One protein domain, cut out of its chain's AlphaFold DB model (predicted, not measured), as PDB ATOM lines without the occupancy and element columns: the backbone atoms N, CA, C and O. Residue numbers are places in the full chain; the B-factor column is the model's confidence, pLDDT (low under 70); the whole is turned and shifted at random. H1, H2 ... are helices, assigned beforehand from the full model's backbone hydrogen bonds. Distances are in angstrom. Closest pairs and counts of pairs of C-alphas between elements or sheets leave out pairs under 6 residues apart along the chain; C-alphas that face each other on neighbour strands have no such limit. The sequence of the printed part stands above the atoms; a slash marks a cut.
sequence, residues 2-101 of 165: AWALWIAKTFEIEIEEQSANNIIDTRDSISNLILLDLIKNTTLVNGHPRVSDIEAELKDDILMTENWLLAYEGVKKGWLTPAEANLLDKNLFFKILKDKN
ATOM      1  N   ALA A   2     -56.276  37.439 -42.706       93.19
ATOM      2  CA  ALA A   2     -55.788  37.118 -41.358       93.19
ATOM      3  C   ALA A   2     -56.765  36.371 -40.425       93.19
ATOM      4  O   ALA A   2     -56.395  35.346 -39.863       93.19
ATOM      5  N   TRP A   3     -58.014  36.831 -40.283       93.81
ATOM      6  CA  TRP A   3     -58.999  36.162 -39.417       93.81
ATOM      7  C   TRP A   3     -59.296  34.721 -39.835       93.81
ATOM      8  O   TRP A   3     -59.379  33.846 -38.978       93.81
ATOM      9  N   ALA A   4     -59.415  34.465 -41.138       94.62
ATOM     10  CA  ALA A   4     -59.668  33.124 -41.648       94.62
ATOM     11  C   ALA A   4     -58.491  32.187 -41.338       94.62
ATOM     12  O   ALA A   4     -58.706  31.079 -40.860       94.62
ATOM     13  N   LEU A   5     -57.253  32.661 -41.514       94.69
ATOM     14  CA  LEU A   5     -56.049  31.898 -41.167       94.69
ATOM     15  C   LEU A   5     -55.927  31.640 -39.665       94.69
ATOM     16  O   LEU A   5     -55.535  30.555 -39.248       94.69
ATOM     17  N   TRP A   6     -56.291  32.620 -38.841       94.06
ATOM     18  CA  TRP A   6     -56.277  32.471 -37.390       94.06
ATOM     19  C   TRP A   6     -57.269  31.407 -36.905       94.06
ATOM     20  O   TRP A   6     -56.960  30.604 -36.025       94.06
ATOM     21  N   ILE A   7     -58.455  31.376 -37.516       93.88
ATOM     22  CA  ILE A   7     -59.468  30.346 -37.272       93.88
ATOM     23  C   ILE A   7     -58.974  28.989 -37.781       93.88
ATOM     24  O   ILE A   7     -59.049  28.017 -37.036       93.88
ATOM     25  N   ALA A   8     -58.412  28.926 -38.992       94.19
ATOM     26  CA  ALA A   8     -57.844  27.696 -39.541       94.19
ATOM     27  C   ALA A   8     -56.784  27.099 -38.606       94.19
ATOM     28  O   ALA A   8     -56.848  25.916 -38.289       94.19
ATOM     29  N   LYS A   9     -55.893  27.935 -38.060       93.94
ATOM     30  CA  LYS A   9     -54.918  27.525 -37.045       93.94
ATOM     31  C   LYS A   9     -55.576  26.975 -35.777       93.94
ATOM     32  O   LYS A   9     -55.135  25.958 -35.260       93.94
ATOM     33  N   THR A  10     -56.611  27.646 -35.265       93.56
ATOM     34  CA  THR A  10     -57.323  27.229 -34.042       93.56
ATOM     35  C   THR A  10     -57.984  25.857 -34.204       93.56
ATOM     36  O   THR A  10     -57.996  25.074 -33.259       93.56
ATOM     37  N   PHE A  11     -58.565  25.589 -35.373       93.38
ATOM     38  CA  PHE A  11     -59.296  24.350 -35.659       93.38
ATOM     39  C   PHE A  11     -58.461  23.306 -36.405       93.38
ATOM     40  O   PHE A  11     -59.025  22.321 -36.868       93.38
ATOM     41  N   GLU A  12     -57.149  23.524 -36.521       94.00
ATOM     42  CA  GLU A  12     -56.221  22.601 -37.183       94.00
ATOM     43  C   GLU A  12     -56.654  22.243 -38.618       94.00
ATOM     44  O   GLU A  12     -56.554  21.104 -39.061       94.00
ATOM     45  N   ILE A  13     -57.156  23.237 -39.356       95.44
ATOM     46  CA  ILE A  13     -57.573  23.074 -40.751       95.44
ATOM     47  C   ILE A  13     -56.336  23.105 -41.647       95.44
ATOM     48  O   ILE A  13     -55.565  24.068 -41.614       95.44
ATOM     49  N   GLU A  14     -56.183  22.074 -42.474       96.62
ATOM     50  CA  GLU A  14     -55.106  21.993 -43.456       96.62
ATOM     51  C   GLU A  14     -55.287  22.995 -44.606       96.62
ATOM     52  O   GLU A  14     -56.397  23.277 -45.063       96.62
ATOM     53  N   ILE A  15     -54.169  23.528 -45.089       96.44
ATOM     54  CA  ILE A  15     -54.082  24.506 -46.167       96.44
ATOM     55  C   ILE A  15     -53.239  23.902 -47.286       96.44
ATOM     56  O   ILE A  15     -52.072  23.557 -47.094       96.44
ATOM     57  N   GLU A  16     -53.824  23.803 -48.475       97.25
ATOM     58  CA  GLU A  16     -53.113  23.351 -49.667       97.25
ATOM     59  C   GLU A  16     -52.105  24.397 -50.164       97.25
ATOM     60  O   GLU A  16     -52.307  25.608 -50.024       97.25
ATOM     61  N   GLU A  17     -51.041  23.927 -50.820       96.75
ATOM     62  CA  GLU A  17     -49.961  24.771 -51.343       96.75
ATOM     63  C   GLU A  17     -50.483  25.902 -52.243       96.75
ATOM     64  O   GLU A  17     -50.045  27.046 -52.134       96.75
ATOM     65  N   GLN A  18     -51.468  25.614 -53.099       96.69
ATOM     66  CA  GLN A  18     -52.060  26.615 -53.986       96.69
ATOM     67  C   GLN A  18     -52.764  27.729 -53.199       96.69
ATOM     68  O   GLN A  18     -52.619  28.905 -53.529       96.69
ATOM     69  N   SER A  19     -53.503  27.385 -52.139       96.31
ATOM     70  CA  SER A  19     -54.134  28.381 -51.269       96.31
ATOM     71  C   SER A  19     -53.093  29.211 -50.525       96.31
ATOM     72  O   SER A  19     -53.241  30.430 -50.450       96.31
ATOM     73  N   ALA A  20     -52.025  28.579 -50.032       96.94
ATOM     74  CA  ALA A  20     -50.908  29.277 -49.406       96.94
ATOM     75  C   ALA A  20     -50.245  30.265 -50.382       96.94
ATOM     76  O   ALA A  20     -50.053  31.427 -50.037       96.94
ATOM     77  N   ASN A  21     -49.988  29.853 -51.623       97.12
ATOM     78  CA  ASN A  21     -49.416  30.718 -52.657       97.12
ATOM     79  C   ASN A  21     -50.334  31.896 -53.015       97.12
ATOM     80  O   ASN A  21     -49.858  33.021 -53.127       97.12
ATOM     81  N   ASN A  22     -51.648  31.673 -53.104       96.31
ATOM     82  CA  ASN A  22     -52.606  32.759 -53.330       96.31
ATOM     83  C   ASN A  22     -52.594  33.788 -52.192       96.31
ATOM     84  O   ASN A  22     -52.782  34.974 -52.440       96.31
ATOM     85  N   ILE A  23     -52.391  33.349 -50.943       96.00
ATOM     86  CA  ILE A  23     -52.255  34.254 -49.795       96.00
ATOM     87  C   ILE A  23     -50.974  35.079 -49.926       96.00
ATOM     88  O   ILE A  23     -51.044  36.296 -49.767       96.00
ATOM     89  N   ILE A  24     -49.848  34.447 -50.269       96.06
ATOM     90  CA  ILE A  24     -48.570  35.139 -50.500       96.06
ATOM     91  C   ILE A  24     -48.747  36.256 -51.534       96.06
ATOM     92  O   ILE A  24     -48.352  37.396 -51.280       96.06
ATOM     93  N   ASP A  25     -49.448  35.963 -52.631       95.12
ATOM     94  CA  ASP A  25     -49.699  36.903 -53.728       95.12
ATOM     95  C   ASP A  25     -50.545  38.120 -53.317       95.12
ATOM     96  O   ASP A  25     -50.476  39.166 -53.965       95.12
ATOM     97  N   THR A  26     -51.310  38.035 -52.218       93.94
ATOM     98  CA  THR A  26     -52.057  39.193 -51.689       93.94
ATOM     99  C   THR A  26     -51.163  40.265 -51.077       93.94
ATOM    100  O   THR A  26     -51.621  41.394 -50.915       93.94
ATOM    101  N   ARG A  27     -49.912  39.924 -50.727       91.50
ATOM    102  CA  ARG A  27     -48.939  40.807 -50.057       91.50
ATOM    103  C   ARG A  27     -49.418  41.429 -48.737       91.50
ATOM    104  O   ARG A  27     -48.848  42.411 -48.277       91.50
ATOM    105  N   ASP A  28     -50.430  40.855 -48.092       94.81
ATOM    106  CA  ASP A  28     -50.903  41.330 -46.790       94.81
ATOM    107  C   ASP A  28     -49.946  40.889 -45.671       94.81
ATOM    108  O   ASP A  28     -49.799  39.694 -45.396       94.81
ATOM    109  N   SER A  29     -49.313  41.855 -44.997       94.50
ATOM    110  CA  SER A  29     -48.267  41.601 -43.996       94.50
ATOM    111  C   SER A  29     -48.723  40.693 -42.853       94.50
ATOM    112  O   SER A  29     -47.993  39.784 -42.453       94.50
ATOM    113  N   ILE A  30     -49.943  40.887 -42.348       95.69
ATOM    114  CA  ILE A  30     -50.495  40.098 -41.239       95.69
ATOM    115  C   ILE A  30     -50.828  38.677 -41.689       95.69
ATOM    116  O   ILE A  30     -50.504  37.716 -40.991       95.69
ATOM    117  N   SER A  31     -51.477  38.527 -42.845       96.56
ATOM    118  CA  SER A  31     -51.844  37.213 -43.377       96.56
ATOM    119  C   SER A  31     -50.601  36.392 -43.709       96.56
ATOM    120  O   SER A  31     -50.533  35.231 -43.309       96.56
ATOM    121  N   ASN A  32     -49.590  37.003 -44.333       96.38
ATOM    122  CA  ASN A  32     -48.313  36.349 -44.613       96.38
ATOM    123  C   ASN A  32     -47.570  35.977 -43.329       96.38
ATOM    124  O   ASN A  32     -46.996  34.896 -43.254       96.38
ATOM    125  N   LEU A  33     -47.633  36.805 -42.282       96.56
ATOM    126  CA  LEU A  33     -47.011  36.481 -41.000       96.56
ATOM    127  C   LEU A  33     -47.668  35.268 -40.325       96.56
ATOM    128  O   LEU A  33     -46.970  34.392 -39.819       96.56
ATOM    129  N   ILE A  34     -49.004  35.191 -40.341       96.38
ATOM    130  CA  ILE A  34     -49.732  34.023 -39.821       96.38
ATOM    131  C   ILE A  34     -49.438  32.787 -40.679       96.38
ATOM    132  O   ILE A  34     -49.238  31.705 -40.135       96.38
ATOM    133  N   LEU A  35     -49.385  32.933 -42.004       96.69
ATOM    134  CA  LEU A  35     -49.046  31.833 -42.903       96.69
ATOM    135  C   LEU A  35     -47.629  31.305 -42.641       96.69
ATOM    136  O   LEU A  35     -47.439  30.096 -42.573       96.69
ATOM    137  N   LEU A  36     -46.643  32.183 -42.439       96.50
ATOM    138  CA  LEU A  36     -45.280  31.780 -42.082       96.50
ATOM    139  C   LEU A  36     -45.232  31.028 -40.756       96.50
ATOM    140  O   LEU A  36     -44.524  30.030 -40.651       96.50
ATOM    141  N   ASP A  37     -46.003  31.470 -39.761       95.81
ATOM    142  CA  ASP A  37     -46.124  30.738 -38.503       95.81
ATOM    143  C   ASP A  37     -46.653  29.315 -38.724       95.81
ATOM    144  O   ASP A  37     -46.085  28.367 -38.183       95.81
ATOM    145  N   LEU A  38     -47.680  29.158 -39.565       95.81
ATOM    146  CA  LEU A  38     -48.213  27.848 -39.939       95.81
ATOM    147  C   LEU A  38     -47.171  26.991 -40.670       95.81
ATOM    148  O   LEU A  38     -46.971  25.843 -40.299       95.81
ATOM    149  N   ILE A  39     -46.451  27.551 -41.644       95.75
ATOM    150  CA  ILE A  39     -45.418  26.830 -42.405       95.75
ATOM    151  C   ILE A  39     -44.269  26.358 -41.502       95.75
ATOM    152  O   ILE A  39     -43.725  25.275 -41.702       95.75
ATOM    153  N   LYS A  40     -43.840  27.186 -40.542       94.81
ATOM    154  CA  LYS A  40     -42.626  26.924 -39.749       94.81
ATOM    155  C   LYS A  40     -42.885  26.156 -38.458       94.81
ATOM    156  O   LYS A  40     -41.975  25.485 -37.981       94.81
ATOM    157  N   ASN A  41     -44.076  26.279 -37.873       93.31
ATOM    158  CA  ASN A  41     -44.352  25.774 -36.524       93.31
ATOM    159  C   ASN A  41     -45.498  24.758 -36.468       93.31
ATOM    160  O   ASN A  41     -45.759  24.217 -35.393       93.31
ATOM    161  N   THR A  42     -46.186  24.493 -37.580       92.88
ATOM    162  CA  THR A  42     -47.236  23.472 -37.651       92.88
ATOM    163  C   THR A  42     -47.049  22.582 -38.881       92.88
ATOM    164  O   THR A  42     -46.195  22.833 -39.728       92.88
ATOM    165  N   THR A  43     -47.835  21.510 -38.968       93.50
ATOM    166  CA  THR A  43     -47.904  20.624 -40.142       93.50
ATOM    167  C   THR A  43     -49.166  20.877 -40.968       93.50
ATOM    168  O   THR A  43     -49.577  20.015 -41.733       93.50
ATOM    169  N   LEU A  44     -49.822  22.029 -40.775       95.62
ATOM    170  CA  LEU A  44     -51.113  22.331 -41.402       95.62
ATOM    171  C   LEU A  44     -50.977  22.818 -42.845       95.62
ATOM    172  O   LEU A  44     -51.977  22.903 -43.543       95.62
ATOM    173  N   VAL A  45     -49.777  23.185 -43.295       96.31
ATOM    174  CA  VAL A  45     -49.563  23.643 -44.670       96.31
ATOM    175  C   VAL A  45     -48.919  22.526 -45.467       96.31
ATOM    176  O   VAL A  45     -47.806  22.097 -45.168       96.31
ATOM    177  N   ASN A  46     -49.630  22.077 -46.493       94.69
ATOM    178  CA  ASN A  46     -49.175  21.023 -47.379       94.69
ATOM    179  C   ASN A  46     -48.274  21.604 -48.479       94.69
ATOM    180  O   ASN A  46     -48.549  22.676 -49.022       94.69
ATOM    181  N   GLY A  47     -47.223  20.867 -48.839       93.38
ATOM    182  CA  GLY A  47     -46.307  21.243 -49.918       93.38
ATOM    183  C   GLY A  47     -45.277  22.305 -49.526       93.38
ATOM    184  O   GLY A  47     -44.911  22.435 -48.358       93.38
ATOM    185  N   HIS A  48     -44.776  23.042 -50.520       93.69
ATOM    186  CA  HIS A  48     -43.728  24.054 -50.336       93.69
ATOM    187  C   HIS A  48     -44.166  25.402 -50.923       93.69
ATOM    188  O   HIS A  48     -43.817  25.721 -52.061       93.69
ATOM    189  N   PRO A  49     -44.916  26.219 -50.160       94.81
ATOM    190  CA  PRO A  49     -45.318  27.546 -50.613       94.81
ATOM    191  C   PRO A  49     -44.111  28.424 -50.959       94.81
ATOM    192  O   PRO A  49     -43.029  28.267 -50.387       94.81
ATOM    193  N   ARG A  50     -44.312  29.396 -51.853       95.88
ATOM    194  CA  ARG A  50     -43.270  30.293 -52.391       95.88
ATOM    195  C   ARG A  50     -42.807  31.356 -51.387       95.88
ATOM    196  O   ARG A  50     -42.884  32.554 -51.632       95.88
ATOM    197  N   VAL A  51     -42.294  30.928 -50.237       95.44
ATOM    198  CA  VAL A  51     -41.750  31.819 -49.195       95.44
ATOM    199  C   VAL A  51     -40.593  32.672 -49.729       95.44
ATOM    200  O   VAL A  51     -40.434  33.813 -49.302       95.44
ATOM    201  N   SER A  52     -39.851  32.168 -50.718       94.19
ATOM    202  CA  SER A  52     -38.803  32.914 -51.424       94.19
ATOM    203  C   SER A  52     -39.298  34.222 -52.047       94.19
ATOM    204  O   SER A  52     -38.529  35.174 -52.144       94.19
ATOM    205  N   ASP A  53     -40.570  34.291 -52.448       94.00
ATOM    206  CA  ASP A  53     -41.149  35.502 -53.037       94.00
ATOM    207  C   ASP A  53     -41.276  36.603 -51.974       94.00
ATOM    208  O   ASP A  53     -41.020  37.770 -52.259       94.00
ATOM    209  N   ILE A  54     -41.569  36.225 -50.723       94.75
ATOM    210  CA  ILE A  54     -41.565  37.141 -49.574       94.75
ATOM    211  C   ILE A  54     -40.129  37.572 -49.250       94.75
ATOM    212  O   ILE A  54     -39.870  38.751 -49.020       94.75
ATOM    213  N   GLU A  55     -39.179  36.633 -49.242       94.38
ATOM    214  CA  GLU A  55     -37.765  36.929 -48.966       94.38
ATOM    215  C   GLU A  55     -37.164  37.893 -49.998       94.38
ATOM    216  O   GLU A  55     -36.398  38.786 -49.638       94.38
ATOM    217  N   ALA A  56     -37.565  37.780 -51.267       92.00
ATOM    218  CA  ALA A  56     -37.144  38.684 -52.335       92.00
ATOM    219  C   ALA A  56     -37.613  40.138 -52.129       92.00
ATOM    220  O   ALA A  56     -37.011  41.063 -52.686       92.00
ATOM    221  N   GLU A  57     -38.661  40.357 -51.330       90.06
ATOM    222  CA  GLU A  57     -39.170  41.683 -50.965       90.06
ATOM    223  C   GLU A  57     -38.464  42.273 -49.726       90.06
ATOM    224  O   GLU A  57     -38.569  43.474 -49.482       90.06
ATOM    225  N   LEU A  58     -37.675  41.488 -48.976       91.00
ATOM    226  CA  LEU A  58     -36.934  41.948 -47.792       91.00
ATOM    227  C   LEU A  58     -35.669  42.747 -48.153       91.00
ATOM    228  O   LEU A  58     -34.539  42.275 -47.993       91.00
ATOM    229  N   LYS A  59     -35.872  43.977 -48.628       87.06
ATOM    230  CA  LYS A  59     -34.820  44.946 -48.981       87.06
ATOM    231  C   LYS A  59     -34.735  46.080 -47.959       87.06
ATOM    232  O   LYS A  59     -35.592  46.201 -47.090       87.06
ATOM    233  N   ASP A  60     -33.699  46.910 -48.063       76.06
ATOM    234  CA  ASP A  60     -33.341  47.942 -47.075       76.06
ATOM    235  C   ASP A  60     -34.490  48.878 -46.636       76.06
ATOM    236  O   ASP A  60     -34.523  49.315 -45.483       76.06
ATOM    237  N   ASP A  61     -35.452  49.177 -47.508       88.38
ATOM    238  CA  ASP A  61     -36.569  50.084 -47.231       88.38
ATOM    239  C   ASP A  61     -37.804  49.401 -46.619       88.38
ATOM    240  O   ASP A  61     -38.659  50.099 -46.070       88.38
ATOM    241  N   ILE A  62     -37.883  48.062 -46.617       92.38
ATOM    242  CA  ILE A  62     -39.068  47.299 -46.171       92.38
ATOM    243  C   ILE A  62     -39.500  47.673 -44.745       92.38
ATOM    244  O   ILE A  62     -40.692  47.755 -44.445       92.38
ATOM    245  N   LEU A  63     -38.528  47.975 -43.878       93.12
ATOM    246  CA  LEU A  63     -38.732  48.362 -42.479       93.12
ATOM    247  C   LEU A  63     -39.432  49.718 -42.309       93.12
ATOM    248  O   LEU A  63     -39.912  50.017 -41.219       93.12
ATOM    249  N   MET A  64     -39.492  50.531 -43.363       92.50
ATOM    250  CA  MET A  64     -40.188  51.821 -43.381       92.50
ATOM    251  C   MET A  64     -41.498  51.778 -44.182       92.50
ATOM    252  O   MET A  64     -42.145  52.809 -44.354       92.50
ATOM    253  N   THR A  65     -41.900  50.602 -44.667       93.56
ATOM    254  CA  THR A  65     -43.166  50.382 -45.384       93.56
ATOM    255  C   THR A  65     -44.209  49.725 -44.479       93.56
ATOM    256  O   THR A  65     -43.911  49.335 -43.354       93.56
ATOM    257  N   GLU A  66     -45.429  49.522 -44.972       93.12
ATOM    258  CA  GLU A  66     -46.488  48.776 -44.271       93.12
ATOM    259  C   GLU A  66     -46.124  47.314 -43.937       93.12
ATOM    260  O   GLU A  66     -46.694  46.719 -43.018       93.12
ATOM    261  N   ASN A  67     -45.124  46.754 -44.624       94.44
ATOM    262  CA  ASN A  67     -44.643  45.388 -44.427       94.44
ATOM    263  C   ASN A  67     -43.564  45.265 -43.341       94.44
ATOM    264  O   ASN A  67     -43.053  44.166 -43.107       94.44
ATOM    265  N   TRP A  68     -43.247  46.356 -42.633       95.12
ATOM    266  CA  TRP A  68     -42.229  46.372 -41.579       95.12
ATOM    267  C   TRP A  68     -42.438  45.270 -40.537       95.12
ATOM    268  O   TRP A  68     -41.471  44.679 -40.062       95.12
ATOM    269  N   LEU A  69     -43.695  44.976 -40.190       95.81
ATOM    270  CA  LEU A  69     -44.033  44.001 -39.157       95.81
ATOM    271  C   LEU A  69     -43.687  42.578 -39.603       95.81
ATOM    272  O   LEU A  69     -43.098  41.823 -38.832       95.81
ATOM    273  N   LEU A  70     -44.009  42.240 -40.855       96.38
ATOM    274  CA  LEU A  70     -43.663  40.958 -41.465       96.38
ATOM    275  C   LEU A  70     -42.143  40.786 -41.534       96.38
ATOM    276  O   LEU A  70     -41.627  39.745 -41.132       96.38
ATOM    277  N   ALA A  71     -41.432  41.820 -41.990       95.25
ATOM    278  CA  ALA A  71     -39.976  41.810 -42.076       95.25
ATOM    279  C   ALA A  71     -39.323  41.658 -40.696       95.25
ATOM    280  O   ALA A  71     -38.489  40.778 -40.494       95.25
ATOM    281  N   TYR A  72     -39.723  42.478 -39.722       95.94
ATOM    282  CA  TYR A  72     -39.162  42.441 -38.375       95.94
ATOM    283  C   TYR A  72     -39.407  41.094 -37.688       95.94
ATOM    284  O   TYR A  72     -38.452  40.462 -37.242       95.94
ATOM    285  N   GLU A  73     -40.659  40.631 -37.619       96.31
ATOM    286  CA  GLU A  73     -40.998  39.370 -36.948       96.31
ATOM    287  C   GLU A  73     -40.409  38.165 -37.685       96.31
ATOM    288  O   GLU A  73     -39.814  37.289 -37.053       96.31
ATOM    289  N   GLY A  74     -40.519  38.139 -39.017       95.25
ATOM    290  CA  GLY A  74     -40.017  37.048 -39.845       95.25
ATOM    291  C   GLY A  74     -38.503  36.881 -39.734       95.25
ATOM    292  O   GLY A  74     -38.030  35.763 -39.535       95.25
ATOM    293  N   VAL A  75     -37.740  37.977 -39.779       94.75
ATOM    294  CA  VAL A  75     -36.277  37.933 -39.622       94.75
ATOM    295  C   VAL A  75     -35.885  37.648 -38.171       94.75
ATOM    296  O   VAL A  75     -35.037  36.794 -37.922       94.75
ATOM    297  N   LYS A  76     -36.520  38.302 -37.187       94.50
ATOM    298  CA  LYS A  76     -36.212  38.101 -35.759       94.50
ATOM    299  C   LYS A  76     -36.416  36.654 -35.314       94.50
ATOM    300  O   LYS A  76     -35.619  36.144 -34.531       94.50
ATOM    301  N   LYS A  77     -37.476  35.997 -35.796       93.62
ATOM    302  CA  LYS A  77     -37.792  34.597 -35.473       93.62
ATOM    303  C   LYS A  77     -37.055  33.588 -36.362       93.62
ATOM    304  O   LYS A  77     -37.204  32.388 -36.155       93.62
ATOM    305  N   GLY A  78     -36.263  34.052 -37.334       93.38
ATOM    306  CA  GLY A  78     -35.534  33.195 -38.273       93.38
ATOM    307  C   GLY A  78     -36.437  32.463 -39.271       93.38
ATOM    308  O   GLY A  78     -36.069  31.410 -39.783       93.38
ATOM    309  N   TRP A  79     -37.641  32.980 -39.523       95.00
ATOM    310  CA  TRP A  79     -38.581  32.409 -40.491       95.00
ATOM    311  C   TRP A  79     -38.283  32.841 -41.921       95.00
ATOM    312  O   TRP A  79     -38.570  32.078 -42.844       95.00
ATOM    313  N   LEU A  80     -37.724  34.042 -42.075       95.12
ATOM    314  CA  LEU A  80     -37.330  34.630 -43.348       95.12
ATOM    315  C   LEU A  80     -35.844  34.975 -43.332       95.12
ATOM    316  O   LEU A  80     -35.330  35.501 -42.340       95.12
ATOM    317  N   THR A  81     -35.186  34.737 -44.459       93.38
ATOM    318  CA  THR A  81     -33.796  35.122 -44.692       93.38
ATOM    319  C   THR A  81     -33.771  36.375 -45.565       93.38
ATOM    320  O   THR A  81     -34.108  36.296 -46.747       93.38
ATOM    321  N   PRO A  82     -33.402  37.550 -45.028       91.19
ATOM    322  CA  PRO A  82     -33.281  38.748 -45.845       91.19
ATOM    323  C   PRO A  82     -32.068  38.621 -46.773       91.19
ATOM    324  O   PRO A  82     -31.068  37.993 -46.416       91.19
ATOM    325  N   ALA A  83     -32.111  39.285 -47.932       87.31
ATOM    326  CA  ALA A  83     -30.942  39.381 -48.815       87.31
ATOM    327  C   ALA A  83     -29.740  40.023 -48.094       87.31
ATOM    328  O   ALA A  83     -28.581  39.704 -48.356       87.31
ATOM    329  N   GLU A  84     -30.035  40.909 -47.145       85.56
ATOM    330  CA  GLU A  84     -29.057  41.622 -46.343       85.56
ATOM    331  C   GLU A  84     -29.080  41.115 -44.902       85.56
ATOM    332  O   GLU A  84     -29.986  41.428 -44.130       85.56
ATOM    333  N   ALA A  85     -28.052  40.356 -44.510       82.25
ATOM    334  CA  ALA A  85     -27.998  39.675 -43.211       82.25
ATOM    335  C   ALA A  85     -28.195  40.606 -41.993       82.25
ATOM    336  O   ALA A  85     -28.692  40.174 -40.956       82.25
ATOM    337  N   ASN A  86     -27.847  41.890 -42.126       86.25
ATOM    338  CA  ASN A  86     -27.921  42.888 -41.056       86.25
ATOM    339  C   ASN A  86     -29.124  43.842 -41.192       86.25
ATOM    340  O   ASN A  86     -29.075  44.942 -40.641       86.25
ATOM    341  N   LEU A  87     -30.190  43.454 -41.910       89.81
ATOM    342  CA  LEU A  87     -31.366  44.299 -42.176       89.81
ATOM    343  C   LEU A  87     -31.874  45.032 -40.919       89.81
ATOM    344  O   LEU A  87     -32.066  46.246 -40.934       89.81
ATOM    345  N   LEU A  88     -32.029  44.311 -39.802       91.19
ATOM    346  CA  LEU A  88     -32.529  44.886 -38.545       91.19
ATOM    347  C   LEU A  88     -31.493  45.752 -37.813       91.19
ATOM    348  O   LEU A  88     -31.870  46.682 -37.107       91.19
ATOM    349  N   ASP A  89     -30.200  45.463 -37.976       90.81
ATOM    350  CA  ASP A  89     -29.124  46.141 -37.243       90.81
ATOM    351  C   ASP A  89     -28.716  47.469 -37.899       90.81
ATOM    352  O   ASP A  89     -28.153  48.340 -37.230       90.81
ATOM    353  N   LYS A  90     -29.033  47.649 -39.188       88.38
ATOM    354  CA  LYS A  90     -28.849  48.914 -39.917       88.38
ATOM    355  C   LYS A  90     -29.771  50.025 -39.419       88.38
ATOM    356  O   LYS A  90     -29.395  51.197 -39.450       88.38
ATOM    357  N   ASN A  91     -30.977  49.676 -38.976       89.31
ATOM    358  CA  ASN A  91     -31.959  50.643 -38.511       89.31
ATOM    359  C   ASN A  91     -31.941  50.726 -36.981       89.31
ATOM    360  O   ASN A  91     -32.307  49.776 -36.292       89.31
ATOM    361  N   LEU A  92     -31.562  51.891 -36.448       91.56
ATOM    362  CA  LEU A  92     -31.429  52.112 -35.006       91.56
ATOM    363  C   LEU A  92     -32.709  51.764 -34.226       91.56
ATOM    364  O   LEU A  92     -32.621  51.189 -33.143       91.56
ATOM    365  N   PHE A  93     -33.890  52.077 -34.766       92.12
ATOM    366  CA  PHE A  93     -35.159  51.815 -34.086       92.12
ATOM    367  C   PHE A  93     -35.430  50.312 -33.967       92.12
ATOM    368  O   PHE A  93     -35.722  49.823 -32.875       92.12
ATOM    369  N   PHE A  94     -35.267  49.563 -35.060       93.88
ATOM    370  CA  PHE A  94     -35.495  48.115 -35.064       93.88
ATOM    371  C   PHE A  94     -34.410  47.342 -34.325       93.88
ATOM    372  O   PHE A  94     -34.721  46.340 -33.680       93.88
ATOM    373  N   LYS A  95     -33.175  47.848 -34.320       94.19
ATOM    374  CA  LYS A  95     -32.108  47.329 -33.469       94.19
ATOM    375  C   LYS A  95     -32.490  47.405 -31.990       94.19
ATOM    376  O   LYS A  95     -32.420  46.398 -31.299       94.19
ATOM    377  N   ILE A  96     -32.990  48.551 -31.515       95.62
ATOM    378  CA  ILE A  96     -33.443  48.694 -30.119       95.62
ATOM    379  C   ILE A  96     -34.576  47.708 -29.796       95.62
ATOM    380  O   ILE A  96     -34.586  47.125 -28.710       95.62
ATOM    381  N   LEU A  97     -35.533  47.513 -30.711       95.69
ATOM    382  CA  LEU A  97     -36.625  46.549 -30.521       95.69
ATOM    383  C   LEU A  97     -36.104  45.107 -30.434       95.69
ATOM    384  O   LEU A  97     -36.495  44.370 -29.524       95.69
ATOM    385  N   LYS A  98     -35.190  44.735 -31.336       93.81
ATOM    386  CA  LYS A  98     -34.525  43.426 -31.368       93.81
ATOM    387  C   LYS A  98     -33.730  43.181 -30.086       93.81
ATOM    388  O   LYS A  98     -33.936  42.152 -29.447       93.81
ATOM    389  N   ASP A  99     -32.908  44.143 -29.667       95.25
ATOM    390  CA  ASP A  99     -32.073  44.075 -28.460       95.25
ATOM    391  C   ASP A  99     -32.920  43.958 -27.182       95.25
ATOM    392  O   ASP A  99     -32.561  43.249 -26.244       95.25
ATOM    393  N   LYS A 100     -34.092  44.607 -27.151       96.75
ATOM    394  CA  LYS A 100     -35.079  44.476 -26.064       96.75
ATOM    395  C   LYS A 100     -35.963  43.230 -26.176       96.75
ATOM    396  O   LYS A 100     -36.875  43.063 -25.368       96.75
ATOM    397  N   ASN A 101     -35.715  42.370 -27.161       95.19
ATOM    398  CA  ASN A 101     -36.486  41.168 -27.449       95.19
ATOM    399  C   ASN A 101     -38.002  41.425 -27.594       95.19
ATOM    400  O   ASN A 101     -38.830  40.632 -27.143       95.19
TER     401      ASN A 101
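This is residues 2 to 101 of the 165 residues of an uncharacterized protein of bioreactor metagenome (UniProt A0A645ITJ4). Three helices, H1, H3 and H5, stand side by side in a row with H3 in the middle, running the same way, while H2 and the short H4 cover one side of this row. At the end of the row beyond H5, the short H6 and then H7 make a corner, and this end of the elongated body is held only loosely to H5. The printed part has 100 residues with seven named helices, H1 to H7 in order along the chain, and no named strand; the class is all helix, with 57 residues in the helices. The whole is compact, with a radius of gyration of the C-alphas of 13.7 A, and the C-alphas span 39 by 25 by 20 A.

H1 is residues 2 to 10, 12.4 A from first to last C-alpha, and begins with C-alpha 2 at (-55.788, 37.118, -41.358). H2 is residues 17 to 25, also 12.4 A. H3, the longest helix, is residues 29 to 41, 17.9 A, with C-alpha 29 at (-48.267, 41.601, -43.996). H4 is residues 51 to 55. H5 is residues 68 to 76, 11.8 A. H6 is residues 87 to 90, and H7 is residues 92 to 99, 10.4 A, ending with C-alpha 99 at (-32.073, 44.075, -28.460).

H3 is the hub, touching three helices. It touches H1 at a shallow tilt of 21 degrees, the same way; their closest C-alphas, of Ala 2 and Ser 31, are 4.4 A apart. H2 and H3 form a helical hairpin and touch, H3 with residues 31 to 35 alone; the closest C-alphas, of Ile 24 and Asn 32, are 6.0 A apart, and the shallow tilt of 33 degrees, opposite ways, is only just short of steep. H3 and H5 touch at a shallow tilt of 19 degrees, the same way, with the C-alphas of Ser 29 and Leu 70 closest at 5.3 A. H2 and H4 only just touch, with 3 pairs of C-alphas within 8 A, the closest being those of Ile 24 and Ile 54 at 7.3 A. H4 and H5 are near each other. H5 and H7 are close but not clearly touching, with the C-alphas of Lys 76 and Lys 98 closest at 7.1 A. H6 and H7 touch only at the corner, Asp 89 and Lys 95 having the closest C-alphas, 5.0 A apart. H1 and H7 are apart. In H1, H2, H3, H4, H5 and H7 every O i to N i+4 pair is within hydrogen-bond range; H6 is too short for such a pair.

The C-alphas farthest apart, of Ile 13 and Leu 92, are 39.5 A apart. The printed part has no cut. The link from H4 to H5, residues 56 to 67, is long. The mean pLDDT of the printed part is 93.7, and no printed residue is under 70.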